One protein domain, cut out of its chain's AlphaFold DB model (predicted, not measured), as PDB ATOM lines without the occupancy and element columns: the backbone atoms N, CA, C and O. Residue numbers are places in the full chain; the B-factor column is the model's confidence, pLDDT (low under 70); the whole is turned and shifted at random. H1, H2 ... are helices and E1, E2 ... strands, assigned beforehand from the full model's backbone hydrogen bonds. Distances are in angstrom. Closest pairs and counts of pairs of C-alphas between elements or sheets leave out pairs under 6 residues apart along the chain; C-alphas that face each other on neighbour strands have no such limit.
ATOM      1  N   GLY A 205     -40.418  33.614 166.653       65.81
ATOM      2  CA  GLY A 205     -41.696  32.899 166.783       65.81
ATOM      3  C   GLY A 205     -42.536  32.929 165.496       65.81
ATOM      4  O   GLY A 205     -42.042  33.298 164.429       65.81
ATOM      5  N   GLY A 206     -43.816  32.566 165.596       67.12
ATOM      6  CA  GLY A 206     -44.786  32.619 164.491       67.12
ATOM      7  C   GLY A 206     -45.394  31.252 164.173       67.12
ATOM      8  O   GLY A 206     -45.626  30.453 165.076       67.12
ATOM      9  N   GLU A 207     -45.654  30.985 162.892       64.44
ATOM     10  CA  GLU A 207     -46.119  29.676 162.417       64.44
ATOM     11  C   GLU A 207     -44.943  28.694 162.297       64.44
ATOM     12  O   GLU A 207     -43.979  28.942 161.569       64.44
ATOM     13  N   LEU A 208     -45.000  27.593 163.052       74.88
ATOM     14  CA  LEU A 208     -43.857  26.715 163.292       74.88
ATOM     15  C   LEU A 208     -44.247  25.239 163.142       74.88
ATOM     16  O   LEU A 208     -45.165  24.751 163.795       74.88
ATOM     17  N   VAL A 209     -43.494  24.520 162.311       79.00
ATOM     18  CA  VAL A 209     -43.514  23.059 162.192       79.00
ATOM     19  C   VAL A 209     -42.808  22.465 163.409       79.00
ATOM     20  O   VAL A 209     -41.672  22.846 163.706       79.00
ATOM     21  N   VAL A 210     -43.461  21.529 164.095       83.25
ATOM     22  CA  VAL A 210     -42.921  20.811 165.260       83.25
ATOM     23  C   VAL A 210     -42.287  19.496 164.810       83.25
ATOM     24  O   VAL A 210     -42.840  18.807 163.962       83.25
ATOM     25  N   CYS A 211     -41.125  19.139 165.362       85.31
ATOM     26  CA  CYS A 211     -40.512  17.830 165.144       85.31
ATOM     27  C   CYS A 211     -41.231  16.739 165.949       85.31
ATOM     28  O   CYS A 211     -41.244  16.800 167.174       85.31
ATOM     29  N   GLU A 212     -41.722  15.698 165.279       85.88
ATOM     30  CA  GLU A 212     -42.492  14.616 165.919       85.88
ATOM     31  C   GLU A 212     -41.604  13.499 166.504       85.88
ATOM     32  O   GLU A 212     -42.063  12.676 167.293       85.88
ATOM     33  N   PHE A 213     -40.297  13.504 166.200       86.44
ATOM     34  CA  PHE A 213     -39.338  12.545 166.765       86.44
ATOM     35  C   PHE A 213     -39.366  12.520 168.313       86.44
ATOM     36  O   PHE A 213     -39.218  13.580 168.937       86.44
ATOM     37  N   PRO A 214     -39.446  11.336 168.960       85.44
ATOM     38  CA  PRO A 214     -39.602  11.217 170.409       85.44
ATOM     39  C   PRO A 214     -38.605  12.044 171.235       85.44
ATOM     40  O   PRO A 214     -37.386  11.887 171.130       85.44
ATOM     41  N   ARG A 215     -39.144  12.882 172.132       82.88
ATOM     42  CA  ARG A 215     -38.408  13.810 173.020       82.88
ATOM     43  C   ARG A 215     -37.642  14.935 172.304       82.88
ATOM     44  O   ARG A 215     -36.801  15.579 172.934       82.88
ATOM     45  N   CYS A 216     -37.916  15.211 171.028       86.62
ATOM     46  CA  CYS A 216     -37.410  16.412 170.370       86.62
ATOM     47  C   CYS A 216     -38.345  17.604 170.616       86.62
ATOM     48  O   CYS A 216     -39.528  17.545 170.317       86.62
ATOM     49  N   THR A 217     -37.804  18.714 171.117       89.88
ATOM     50  CA  THR A 217     -38.542  19.970 171.348       89.88
ATOM     51  C   THR A 217     -38.416  20.966 170.190       89.88
ATOM     52  O   THR A 217     -38.904  22.090 170.293       89.88
ATOM     53  N   LYS A 218     -37.704  20.618 169.107       87.75
ATOM     54  CA  LYS A 218     -37.304  21.591 168.078       87.75
ATOM     55  C   LYS A 218     -38.409  21.899 167.079       87.75
ATOM     56  O   LYS A 218     -39.055  21.002 166.545       87.75
ATOM     57  N   VAL A 219     -38.526  23.191 166.779       84.06
ATOM     58  CA  VAL A 219     -39.512  23.755 165.858       84.06
ATOM     59  C   VAL A 219     -38.858  24.663 164.817       84.06
ATOM     60  O   VAL A 219     -37.744  25.163 165.020       84.06
ATOM     61  N   TYR A 220     -39.544  24.874 163.695       77.31
ATOM     62  CA  TYR A 220     -38.989  25.529 162.511       77.31
ATOM     63  C   TYR A 220     -40.072  26.221 161.674       77.31
ATOM     64  O   TYR A 220     -41.115  25.625 161.433       77.31
ATOM     65  N   HIS A 221     -39.817  27.406 161.109       71.50
ATOM     66  CA  HIS A 221     -40.633  27.870 159.975       71.50
ATOM     67  C   HIS A 221     -40.370  26.969 158.761       71.50
ATOM     68  O   HIS A 221     -39.209  26.669 158.458       71.50
ATOM     69  N   GLN A 222     -41.415  26.613 158.011       72.62
ATOM     70  CA  GLN A 222     -41.290  25.863 156.753       72.62
ATOM     71  C   GLN A 222     -40.336  26.572 155.766       72.62
ATOM     72  O   GLN A 222     -39.437  25.954 155.200       72.62
ATOM     73  N   LEU A 223     -40.460  27.899 155.649       66.00
ATOM     74  CA  LEU A 223     -39.590  28.762 154.839       66.00
ATOM     75  C   LEU A 223     -38.111  28.681 155.259       66.00
ATOM     76  O   LEU A 223     -37.225  28.619 154.405       66.00
ATOM     77  N   CYS A 224     -37.826  28.616 156.565       69.44
ATOM     78  CA  CYS A 224     -36.458  28.453 157.059       69.44
ATOM     79  C   CYS A 224     -35.890  27.063 156.724       69.44
ATOM     80  O   CYS A 224     -34.698  26.963 156.441       69.44
ATOM     81  N   LEU A 225     -36.706  26.006 156.696       68.81
ATOM     82  CA  LEU A 225     -36.281  24.669 156.247       68.81
ATOM     83  C   LEU A 225     -36.033  24.604 154.729       68.81
ATOM     84  O   LEU A 225     -35.157  23.862 154.281       68.81
ATOM     85  N   GLY A 226     -36.757  25.402 153.939       63.56
ATOM     86  CA  GLY A 226     -36.605  25.464 152.485       63.56
ATOM     87  C   GLY A 226     -36.890  24.116 151.819       63.56
ATOM     88  O   GLY A 226     -37.949  23.535 152.016       63.56
ATOM     89  N   ALA A 227     -35.932  23.610 151.039       55.88
ATOM     90  CA  ALA A 227     -36.058  22.356 150.290       55.88
ATOM     91  C   ALA A 227     -35.789  21.076 151.119       55.88
ATOM     92  O   ALA A 227     -35.565  20.012 150.541       55.88
ATOM     93  N   PHE A 228     -35.773  21.147 152.457       58.09
ATOM     94  CA  PHE A 228     -35.752  19.931 153.278       58.09
ATOM     95  C   PHE A 228     -37.057  19.142 153.055       58.09
ATOM     96  O   PHE A 228     -38.126  19.753 153.082       58.09
ATOM     97  N   PRO A 229     -37.008  17.817 152.819       53.34
ATOM     98  CA  PRO A 229     -38.191  17.061 152.431       53.34
ATOM     99  C   PRO A 229     -39.251  17.063 153.535       53.34
ATOM    100  O   PRO A 229     -38.988  16.707 154.686       53.34
ATOM    101  N   PHE A 230     -40.470  17.417 153.143       60.19
ATOM    102  CA  PHE A 230     -41.680  17.151 153.907       60.19
ATOM    103  C   PHE A 230     -42.314  15.860 153.374       60.19
ATOM    104  O   PHE A 230     -42.314  15.665 152.155       60.19
ATOM    105  N   PRO A 231     -42.836  14.977 154.242       56.97
ATOM    106  CA  PRO A 231     -43.563  13.803 153.797       56.97
ATOM    107  C   PRO A 231     -44.790  14.175 152.953       56.97
ATOM    108  O   PRO A 231     -45.485  15.159 153.222       56.97
ATOM    109  N   THR A 232     -45.038  13.395 151.904       51.69
ATOM    110  CA  THR A 232     -46.186  13.563 151.001       51.69
ATOM    111  C   THR A 232     -47.477  13.018 151.606       51.69
ATOM    112  O   THR A 232     -48.555  13.579 151.373       51.69
ATOM    113  N   ASP A 233     -47.344  11.960 152.406       53.78
ATOM    114  CA  ASP A 233     -48.414  11.049 152.798       53.78
ATOM    115  C   ASP A 233     -48.961  11.446 154.178       53.78
ATOM    116  O   ASP A 233     -48.196  11.782 155.084       53.78
ATOM    117  N   GLU A 234     -50.283  11.429 154.360       51.78
ATOM    118  CA  GLU A 234     -50.918  12.054 155.537       51.78
ATOM    119  C   GLU A 234     -50.635  11.328 156.864       51.78
ATOM    120  O   GLU A 234     -50.738  11.944 157.922       51.78
ATOM    121  N   ASP A 235     -50.203  10.065 156.801       53.75
ATOM    122  CA  ASP A 235     -49.863   9.216 157.948       53.75
ATOM    123  C   ASP A 235     -48.355   9.217 158.302       53.75
ATOM    124  O   ASP A 235     -47.912   8.403 159.116       53.75
ATOM    125  N   THR A 236     -47.529  10.065 157.668       63.47
ATOM    126  CA  THR A 236     -46.058  10.010 157.816       63.47
ATOM    127  C   THR A 236     -45.467  11.166 158.632       63.47
ATOM    128  O   THR A 236     -45.506  12.322 158.221       63.47
ATOM    129  N   GLU A 237     -44.870  10.822 159.782       70.12
ATOM    130  CA  GLU A 237     -44.333  11.766 160.778       70.12
ATOM    131  C   GLU A 237     -43.235  12.702 160.225       70.12
ATOM    132  O   GLU A 237     -42.283  12.260 159.560       70.12
ATOM    133  N   TRP A 238     -43.293  13.997 160.562       82.00
ATOM    134  CA  TRP A 238     -42.237  14.952 160.223       82.00
ATOM    135  C   TRP A 238     -41.096  14.941 161.251       82.00
ATOM    136  O   TRP A 238     -41.169  15.479 162.360       82.00
ATOM    137  N   ILE A 239     -39.973  14.361 160.829       82.19
ATOM    138  CA  ILE A 239     -38.744  14.252 161.614       82.19
ATOM    139  C   ILE A 239     -37.728  15.299 161.136       82.19
ATOM    140  O   ILE A 239     -37.301  15.295 159.980       82.19
ATOM    141  N   CYS A 240     -37.307  16.191 162.038       84.62
ATOM    142  CA  CYS A 240     -36.431  17.311 161.694       84.62
ATOM    143  C   CYS A 240     -34.982  16.887 161.354       84.62
ATOM    144  O   CYS A 240     -34.533  15.813 161.773       84.62
ATOM    145  N   PRO A 241     -34.184  17.758 160.690       84.44
ATOM    146  CA  PRO A 241     -32.837  17.416 160.209       84.44
ATOM    147  C   PRO A 241     -31.864  16.909 161.284       84.44
ATOM    148  O   PRO A 241     -30.899  16.217 160.963       84.44
ATOM    149  N   ARG A 242     -32.111  17.223 162.565       88.50
ATOM    150  CA  ARG A 242     -31.264  16.801 163.694       88.50
ATOM    151  C   ARG A 242     -31.215  15.284 163.881       88.50
ATOM    152  O   ARG A 242     -30.235  14.793 164.424       88.50
ATOM    153  N   HIS A 243     -32.224  14.557 163.407       87.94
ATOM    154  CA  HIS A 243     -32.311  13.095 163.512       87.94
ATOM    155  C   HIS A 243     -31.828  12.397 162.231       87.94
ATOM    156  O   HIS A 243     -32.153  11.239 161.975       87.94
ATOM    157  N   SER A 244     -31.046  13.100 161.408       85.94
ATOM    158  CA  SER A 244     -30.395  12.571 160.210       85.94
ATOM    159  C   SER A 244     -28.956  13.068 160.130       85.94
ATOM    160  O   SER A 244     -28.700  14.268 160.220       85.94
ATOM    161  N   CYS A 245     -27.994  12.165 159.949       83.50
ATOM    162  CA  CYS A 245     -26.610  12.569 159.755       83.50
ATOM    163  C   CYS A 245     -26.436  13.274 158.402       83.50
ATOM    164  O   CYS A 245     -26.656  12.675 157.351       83.50
ATOM    165  N   VAL A 246     -25.940  14.513 158.431       77.31
ATOM    166  CA  VAL A 246     -25.721  15.345 157.232       77.31
ATOM    167  C   VAL A 246     -24.605  14.828 156.302       77.31
ATOM    168  O   VAL A 246     -24.475  15.307 155.183       77.31
ATOM    169  N   LEU A 247     -23.794  13.863 156.756       79.06
ATOM    170  CA  LEU A 247     -22.665  13.297 156.002       79.06
ATOM    171  C   LEU A 247     -22.931  11.874 155.488       79.06
ATOM    172  O   LEU A 247     -22.509  11.542 154.386       79.06
ATOM    173  N   SER A 248     -23.614  11.031 156.271       81.44
ATOM    174  CA  SER A 248     -23.877   9.621 155.935       81.44
ATOM    175  C   SER A 248     -25.330   9.338 155.535       81.44
ATOM    176  O   SER A 248     -25.659   8.206 155.184       81.44
ATOM    177  N   GLY A 249     -26.233  10.320 155.657       82.50
ATOM    178  CA  GLY A 249     -27.682  10.145 155.481       82.50
ATOM    179  C   GLY A 249     -28.358   9.304 156.575       82.50
ATOM    180  O   GLY A 249     -29.576   9.117 156.549       82.50
ATOM    181  N   ARG A 250     -27.597   8.785 157.548       84.44
ATOM    182  CA  ARG A 250     -28.087   7.852 158.569       84.44
ATOM    183  C   ARG A 250     -29.122   8.514 159.480       84.44
ATOM    184  O   ARG A 250     -28.786   9.449 160.203       84.44
ATOM    185  N   LYS A 251     -30.357   8.004 159.473       85.69
ATOM    186  CA  LYS A 251     -31.433   8.424 160.386       85.69
ATOM    187  C   LYS A 251     -31.223   7.873 161.805       85.69
ATOM    188  O   LYS A 251     -30.626   6.805 161.979       85.69
ATOM    189  N   GLU A 252     -31.710   8.592 162.812       85.38
ATOM    190  CA  GLU A 252     -31.747   8.134 164.205       85.38
ATOM    191  C   GLU A 252     -32.885   7.111 164.402       85.38
ATOM    192  O   GLU A 252     -33.986   7.329 163.892       85.38
ATOM    193  N   PRO A 253     -32.667   5.989 165.113       80.00
ATOM    194  CA  PRO A 253     -33.755   5.083 165.468       80.00
ATOM    195  C   PRO A 253     -34.631   5.705 166.576       80.00
ATOM    196  O   PRO A 253     -34.080   6.189 167.566       80.00
ATOM    197  N   PRO A 254     -35.976   5.643 166.485       71.44
ATOM    198  CA  PRO A 254     -36.873   6.238 167.486       71.44
ATOM    199  C   PRO A 254     -36.808   5.546 168.860       71.44
ATOM    200  O   PRO A 254     -37.208   6.122 169.870       71.44
ATOM    201  N   VAL A 255     -36.267   4.323 168.923       70.81
ATOM    202  CA  VAL A 255     -35.999   3.590 170.167       70.81
ATOM    203  C   VAL A 255     -34.487   3.438 170.347       70.81
ATOM    204  O   VAL A 255     -33.786   2.971 169.447       70.81
ATOM    205  N   GLN A 256     -33.973   3.800 171.527       61.41
ATOM    206  CA  GLN A 256     -32.541   3.797 171.862       61.41
ATOM    207  C   GLN A 256     -31.996   2.372 172.108       61.41
ATOM    208  O   GLN A 256     -31.649   2.013 173.230       61.41
ATOM    209  N   THR A 257     -31.934   1.540 171.063       59.34
ATOM    210  CA  THR A 257     -31.652   0.095 171.189       59.34
ATOM    211  C   THR A 257     -30.179  -0.310 171.082       59.34
ATOM    212  O   THR A 257     -29.819  -1.358 171.612       59.34
ATOM    213  N   SER A 258     -29.300   0.454 170.413       55.12
ATOM    214  CA  SER A 258     -27.876   0.074 170.308       55.12
ATOM    215  C   SER A 258     -26.889   1.203 169.972       55.12
ATOM    216  O   SER A 258     -27.149   2.061 169.133       55.12
ATOM    217  N   THR A 259     -25.726   1.126 170.633       53.97
ATOM    218  CA  THR A 259     -24.361   1.654 170.360       53.97
ATOM    219  C   THR A 259     -24.106   2.833 169.400       53.97
ATOM    220  O   THR A 259     -23.266   3.671 169.727       53.97
ATOM    221  N   LYS A 260     -24.737   2.922 168.225       61.62
ATOM    222  CA  LYS A 260     -24.409   3.900 167.167       61.62
ATOM    223  C   LYS A 260     -25.289   5.154 167.254       61.62
ATOM    224  O   LYS A 260     -26.258   5.291 166.505       61.62
ATOM    225  N   SER A 261     -24.931   6.059 168.160       77.19
ATOM    226  CA  SER A 261     -25.604   7.348 168.400       77.19
ATOM    227  C   SER A 261     -25.408   8.386 167.290       77.19
ATOM    228  O   SER A 261     -24.342   8.427 166.667       77.19
ATOM    229  N   ILE A 262     -26.364   9.307 167.161       86.44
ATOM    230  CA  ILE A 262     -26.178  10.591 166.474       86.44
ATOM    231  C   ILE A 262     -25.740  11.668 167.482       86.44
ATOM    232  O   ILE A 262     -26.149  11.656 168.642       86.44
ATOM    233  N   TRP A 263     -24.860  12.567 167.042       87.44
ATOM    234  CA  TRP A 263     -24.345  13.719 167.776       87.44
ATOM    235  C   TRP A 263     -24.934  15.009 167.219       87.44
ATOM    236  O   TRP A 263     -24.873  15.260 166.015       87.44
ATOM    237  N   HIS A 264     -25.448  15.854 168.105       87.69
ATOM    238  CA  HIS A 264     -26.240  17.023 167.735       87.69
ATOM    239  C   HIS A 264     -25.486  18.331 167.976       87.69
ATOM    240  O   HIS A 264     -24.929  18.533 169.057       87.69
ATOM    241  N   CYS A 265     -25.526  19.267 167.028       84.19
ATOM    242  CA  CYS A 265     -25.046  20.619 167.287       84.19
ATOM    243  C   CYS A 265     -25.978  21.365 168.265       84.19
ATOM    244  O   CYS A 265     -27.202  21.345 168.123       84.19
ATOM    245  N   LEU A 266     -25.396  22.069 169.240       85.88
ATOM    246  CA  LEU A 266     -26.126  22.914 170.199       85.88
ATOM    247  C   LEU A 266     -26.712  24.200 169.581       85.88
ATOM    248  O   LEU A 266     -27.539  24.856 170.212       85.88
ATOM    249  N   HIS A 267     -26.264  24.600 168.385       81.19
ATOM    250  CA  HIS A 267     -26.518  25.937 167.820       81.19
ATOM    251  C   HIS A 267     -27.028  25.937 166.367       81.19
ATOM    252  O   HIS A 267     -27.147  27.003 165.770       81.19
ATOM    253  N   CYS A 268     -27.266  24.770 165.765       78.06
ATOM    254  CA  CYS A 268     -27.889  24.636 164.442       78.06
ATOM    255  C   CYS A 268     -28.383  23.190 164.224       78.06
ATOM    256  O   CYS A 268     -28.051  22.315 165.027       78.06
ATOM    257  N   PRO A 269     -29.129  22.886 163.144       84.00
ATOM    258  CA  PRO A 269     -29.664  21.540 162.899       84.00
ATOM    259  C   PRO A 269     -28.635  20.468 162.512       84.00
ATOM    260  O   PRO A 269     -29.026  19.326 162.299       84.00
ATOM    261  N   VAL A 270     -27.345  20.813 162.398       84.44
ATOM    262  CA  VAL A 270     -26.285  19.870 162.008       84.44
ATOM    263  C   VAL A 270     -26.203  18.716 162.999       84.44
ATOM    264  O   VAL A 270     -25.971  18.924 164.194       84.44
ATOM    265  N   ALA A 271     -26.312  17.502 162.469       86.38
ATOM    266  CA  ALA A 271     -26.129  16.265 163.200       86.38
ATOM    267  C   ALA A 271     -25.188  15.315 162.443       86.38
ATOM    268  O   ALA A 271     -25.176  15.280 161.207       86.38
ATOM    269  N   VAL A 272     -24.372  14.559 163.181       84.19
ATOM    270  CA  VAL A 272     -23.400  13.594 162.636       84.19
ATOM    271  C   VAL A 272     -23.410  12.297 163.437       84.19
ATOM    272  O   VAL A 272     -23.507  12.342 164.657       84.19
ATOM    273  N   ASP A 273     -23.330  11.135 162.791       87.31
ATOM    274  CA  ASP A 273     -23.254   9.864 163.521       87.31
ATOM    275  C   ASP A 273     -21.824   9.534 163.986       87.31
ATOM    276  O   ASP A 273     -20.842  10.075 163.478       87.31
ATOM    277  N   ASP A 274     -21.720   8.644 164.977       85.00
ATOM    278  CA  ASP A 274     -20.467   8.249 165.641       85.00
ATOM    279  C   ASP A 274     -19.351   7.786 164.672       85.00
ATOM    280  O   ASP A 274     -18.176   7.929 164.995       85.00
ATOM    281  N   THR A 275     -19.694   7.274 163.479       82.44
ATOM    282  CA  THR A 275     -18.712   6.783 162.485       82.44
ATOM    283  C   THR A 275     -18.080   7.880 161.627       82.44
ATOM    284  O   THR A 275     -17.005   7.670 161.068       82.44
ATOM    285  N   VAL A 276     -18.717   9.052 161.546       79.31
ATOM    286  CA  VAL A 276     -18.269  10.213 160.752       79.31
ATOM    287  C   VAL A 276     -18.025  11.459 161.610       79.31
ATOM    288  O   VAL A 276     -17.753  12.534 161.075       79.31
ATOM    289  N   LEU A 277     -18.105  11.334 162.940       77.94
ATOM    290  CA  LEU A 277     -17.762  12.392 163.890       77.94
ATOM    291  C   LEU A 277     -16.270  12.761 163.746       77.94
ATOM    292  O   LEU A 277     -15.412  11.940 164.078       77.94
ATOM    293  N   PRO A 278     -15.917  13.987 163.313       67.00
ATOM    294  CA  PRO A 278     -14.517  14.345 163.111       67.00
ATOM    295  C   PRO A 278     -13.747  14.377 164.434       67.00
ATOM    296  O   PRO A 278     -14.150  15.066 165.370       67.00
ATOM    297  N   SER A 279     -12.574  13.744 164.502       67.81
ATOM    298  CA  SER A 279     -11.645  13.837 165.644       67.81
ATOM    299  C   SER A 279     -10.891  15.182 165.681       67.81
ATOM    300  O   SER A 279      -9.681  15.231 165.901       67.81
ATOM    301  N   HIS A 280     -11.586  16.280 165.381       61.59
ATOM    302  CA  HIS A 280     -10.995  17.579 165.079       61.59
ATOM    303  C   HIS A 280     -11.007  18.506 166.310       61.59
ATOM    304  O   HIS A 280     -12.070  18.694 166.909       61.59
ATOM    305  N   PRO A 281      -9.887  19.166 166.675       58.06
ATOM    306  CA  PRO A 281      -9.789  19.962 167.907       58.06
ATOM    307  C   PRO A 281     -10.739  21.172 167.951       58.06
ATOM    308  O   PRO A 281     -11.103  21.631 169.031       58.06
ATOM    309  N   ALA A 282     -11.223  21.656 166.798       57.12
ATOM    310  CA  ALA A 282     -12.268  22.685 166.752       57.12
ATOM    311  C   ALA A 282     -13.676  22.187 167.151       57.12
ATOM    312  O   ALA A 282     -14.616  22.979 167.116       57.12
ATOM    313  N   LEU A 283     -13.846  20.924 167.559       65.44
ATOM    314  CA  LEU A 283     -15.005  20.458 168.328       65.44
ATOM    315  C   LEU A 283     -14.736  20.605 169.840       65.44
ATOM    316  O   LEU A 283     -14.862  19.656 170.608       65.44
ATOM    317  N   SER A 284     -14.342  21.800 170.289       61.38
ATOM    318  CA  SER A 284     -13.855  22.043 171.662       61.38
ATOM    319  C   SER A 284     -14.912  21.887 172.768       61.38
ATOM    320  O   SER A 284     -14.590  21.972 173.951       61.38
ATOM    321  N   LYS A 285     -16.176  21.652 172.399       70.56
ATOM    322  CA  LYS A 285     -17.305  21.394 173.299       70.56
ATOM    323  C   LYS A 285     -18.056  20.159 172.793       70.56
ATOM    324  O   LYS A 285     -18.845  20.273 171.858       70.56
ATOM    325  N   ILE A 286     -17.789  18.997 173.392       81.75
ATOM    326  CA  ILE A 286     -18.485  17.720 173.146       81.75
ATOM    327  C   ILE A 286     -18.960  17.157 174.488       81.75
ATOM    328  O   ILE A 286     -18.142  16.901 175.373       81.75
ATOM    329  N   SER A 287     -20.257  16.878 174.619       83.25
ATOM    330  CA  SER A 287     -20.813  16.143 175.757       83.25
ATOM    331  C   SER A 287     -21.060  14.691 175.365       83.25
ATOM    332  O   SER A 287     -22.038  14.365 174.690       83.25
ATOM    333  N   ARG A 288     -20.177  13.780 175.802       77.69
ATOM    334  CA  ARG A 288     -20.331  12.338 175.520       77.69
ATOM    335  C   ARG A 288     -21.585  11.726 176.153       77.69
ATOM    336  O   ARG A 288     -22.071  10.717 175.650       77.69
ATOM    337  N   ARG A 289     -22.092  12.335 177.235       78.75
ATOM    338  CA  ARG A 289     -23.281  11.899 177.983       78.75
ATOM    339  C   ARG A 289     -24.583  12.297 177.290       78.75
ATOM    340  O   ARG A 289     -25.508  11.500 177.254       78.75
ATOM    341  N   GLU A 290     -24.643  13.512 176.754       81.19
ATOM    342  CA  GLU A 290     -25.851  14.077 176.126       81.19
ATOM    343  C   GLU A 290     -25.852  13.907 174.600       81.19
ATOM    344  O   GLU A 290     -26.822  14.265 173.938       81.19
ATOM    345  N   LYS A 291     -24.749  13.396 174.032       84.69
ATOM    346  CA  LYS A 291     -24.499  13.305 172.585       84.69
ATOM    347  C   LYS A 291     -24.717  14.651 171.882       84.69
ATOM    348  O   LYS A 291     -25.340  14.754 170.825       84.69
ATOM    349  N   THR A 292     -24.148  15.697 172.480       87.38
ATOM    350  CA  THR A 292     -24.120  17.057 171.929       87.38
ATOM    351  C   THR A 292     -22.698  17.493 171.592       87.38
ATOM    352  O   THR A 292     -21.713  16.996 172.147       87.38
ATOM    353  N   MET A 293     -22.593  18.429 170.657       86.44
ATOM    354  CA  MET A 293     -21.349  19.031 170.193       86.44
ATOM    355  C   MET A 293     -21.579  20.483 169.752       86.44
ATOM    356  O   MET A 293     -22.716  20.921 169.575       86.44
ATOM    357  N   VAL A 294     -20.508  21.230 169.497       83.25
ATOM    358  CA  VAL A 294     -20.568  22.445 168.669       83.25
ATOM    359  C   VAL A 294     -19.813  22.169 167.372       83.25
ATOM    360  O   VAL A 294     -18.607  21.934 167.395       83.25
ATOM    361  N   CYS A 295     -20.514  22.163 166.235       77.81
ATOM    362  CA  CYS A 295     -19.891  21.905 164.933       77.81
ATOM    363  C   CYS A 295     -18.893  23.021 164.547       77.81
ATOM    364  O   CYS A 295     -19.060  24.158 165.003       77.81
ATOM    365  N   PRO A 296     -17.919  22.781 163.645       73.69
ATOM    366  CA  PRO A 296     -16.889  23.775 163.313       73.69
ATOM    367  C   PRO A 296     -17.488  25.092 162.791       73.69
ATOM    368  O   PRO A 296     -17.092  26.174 163.207       73.69
ATOM    369  N   HIS A 297     -18.554  24.986 161.990       72.75
ATOM    370  CA  HIS A 297     -19.368  26.087 161.459       72.75
ATOM    371  C   HIS A 297     -20.096  26.934 162.538       72.75
ATOM    372  O   HIS A 297     -20.626  28.005 162.238       72.75
ATOM    373  N   CYS A 298     -20.135  26.492 163.798       75.31
ATOM    374  CA  CYS A 298     -20.684  27.247 164.931       75.31
ATOM    375  C   CYS A 298     -19.633  27.590 165.996       75.31
ATOM    376  O   CYS A 298     -19.821  28.577 166.696       75.31
ATOM    377  N   ASN A 299     -18.529  26.842 166.092       77.44
ATOM    378  CA  ASN A 299     -17.426  27.162 167.002       77.44
ATOM    379  C   ASN A 299     -16.471  28.220 166.416       77.44
ATOM    380  O   ASN A 299     -16.032  29.119 167.122       77.44
ATOM    381  N   ALA A 300     -16.171  28.129 165.115       66.69
ATOM    382  CA  ALA A 300     -15.273  29.036 164.398       66.69
ATOM    383  C   ALA A 300     -15.768  29.306 162.954       66.69
ATOM    384  O   ALA A 300     -15.118  28.911 161.983       66.69
ATOM    385  N   PRO A 301     -16.941  29.949 162.771       69.31
ATOM    386  CA  PRO A 301     -17.458  30.292 161.445       69.31
ATOM    387  C   PRO A 301     -16.524  31.238 160.674       69.31
ATOM    388  O   PRO A 301     -16.116  32.287 161.187       69.31
TER     389      PRO A 301
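What this domain is: This is residues 205 to 301 of the 615 residues of the protein "PHD-type domain-containing protein" of Aphanomyces astaci (UniProt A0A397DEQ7). This is a model with little regular structure: loops wound into two lobes, residues 205 to 240 with H1 in one, residues 241 to 301 with the small hairpin E1 and E2, and H2, in the other. The printed part has 97 residues, only 15 in named elements, in the order H1, E1, E2, H2; the class is mixed, the two-strand sheet antiparallel. It is compact, radius of gyration of the C-alphas 14.1 A, spanning 42 by 33 by 21 A.

Where its parts are: Find C-alpha 222 at (-41.290, 25.863, 156.753), where H1, residues 222 to 225, begins, 5.2 A long. E1 is residues 262 to 265, 10.1 A; E2 is 271 to 273, 7.0 A. H2, 296 to 299, 5.0 A, ends at (-17.426, 27.162, 167.002).

How they stand to each other: Look at N 263 and O 272, 2.8 A apart: E1 and E2 form a hairpin, antiparallel at 152 degrees. Residues 264 to 265 of E1 also pair with 292 to 293, parallel. H1 and H2 are apart; each is too short for an O i to N i+4 pair.

The domain as a whole: The printed part has no cut. The links H1 to E1 and E2 to H2 are long. Confidence is under 70 in 31 residues, among them 223 to 236.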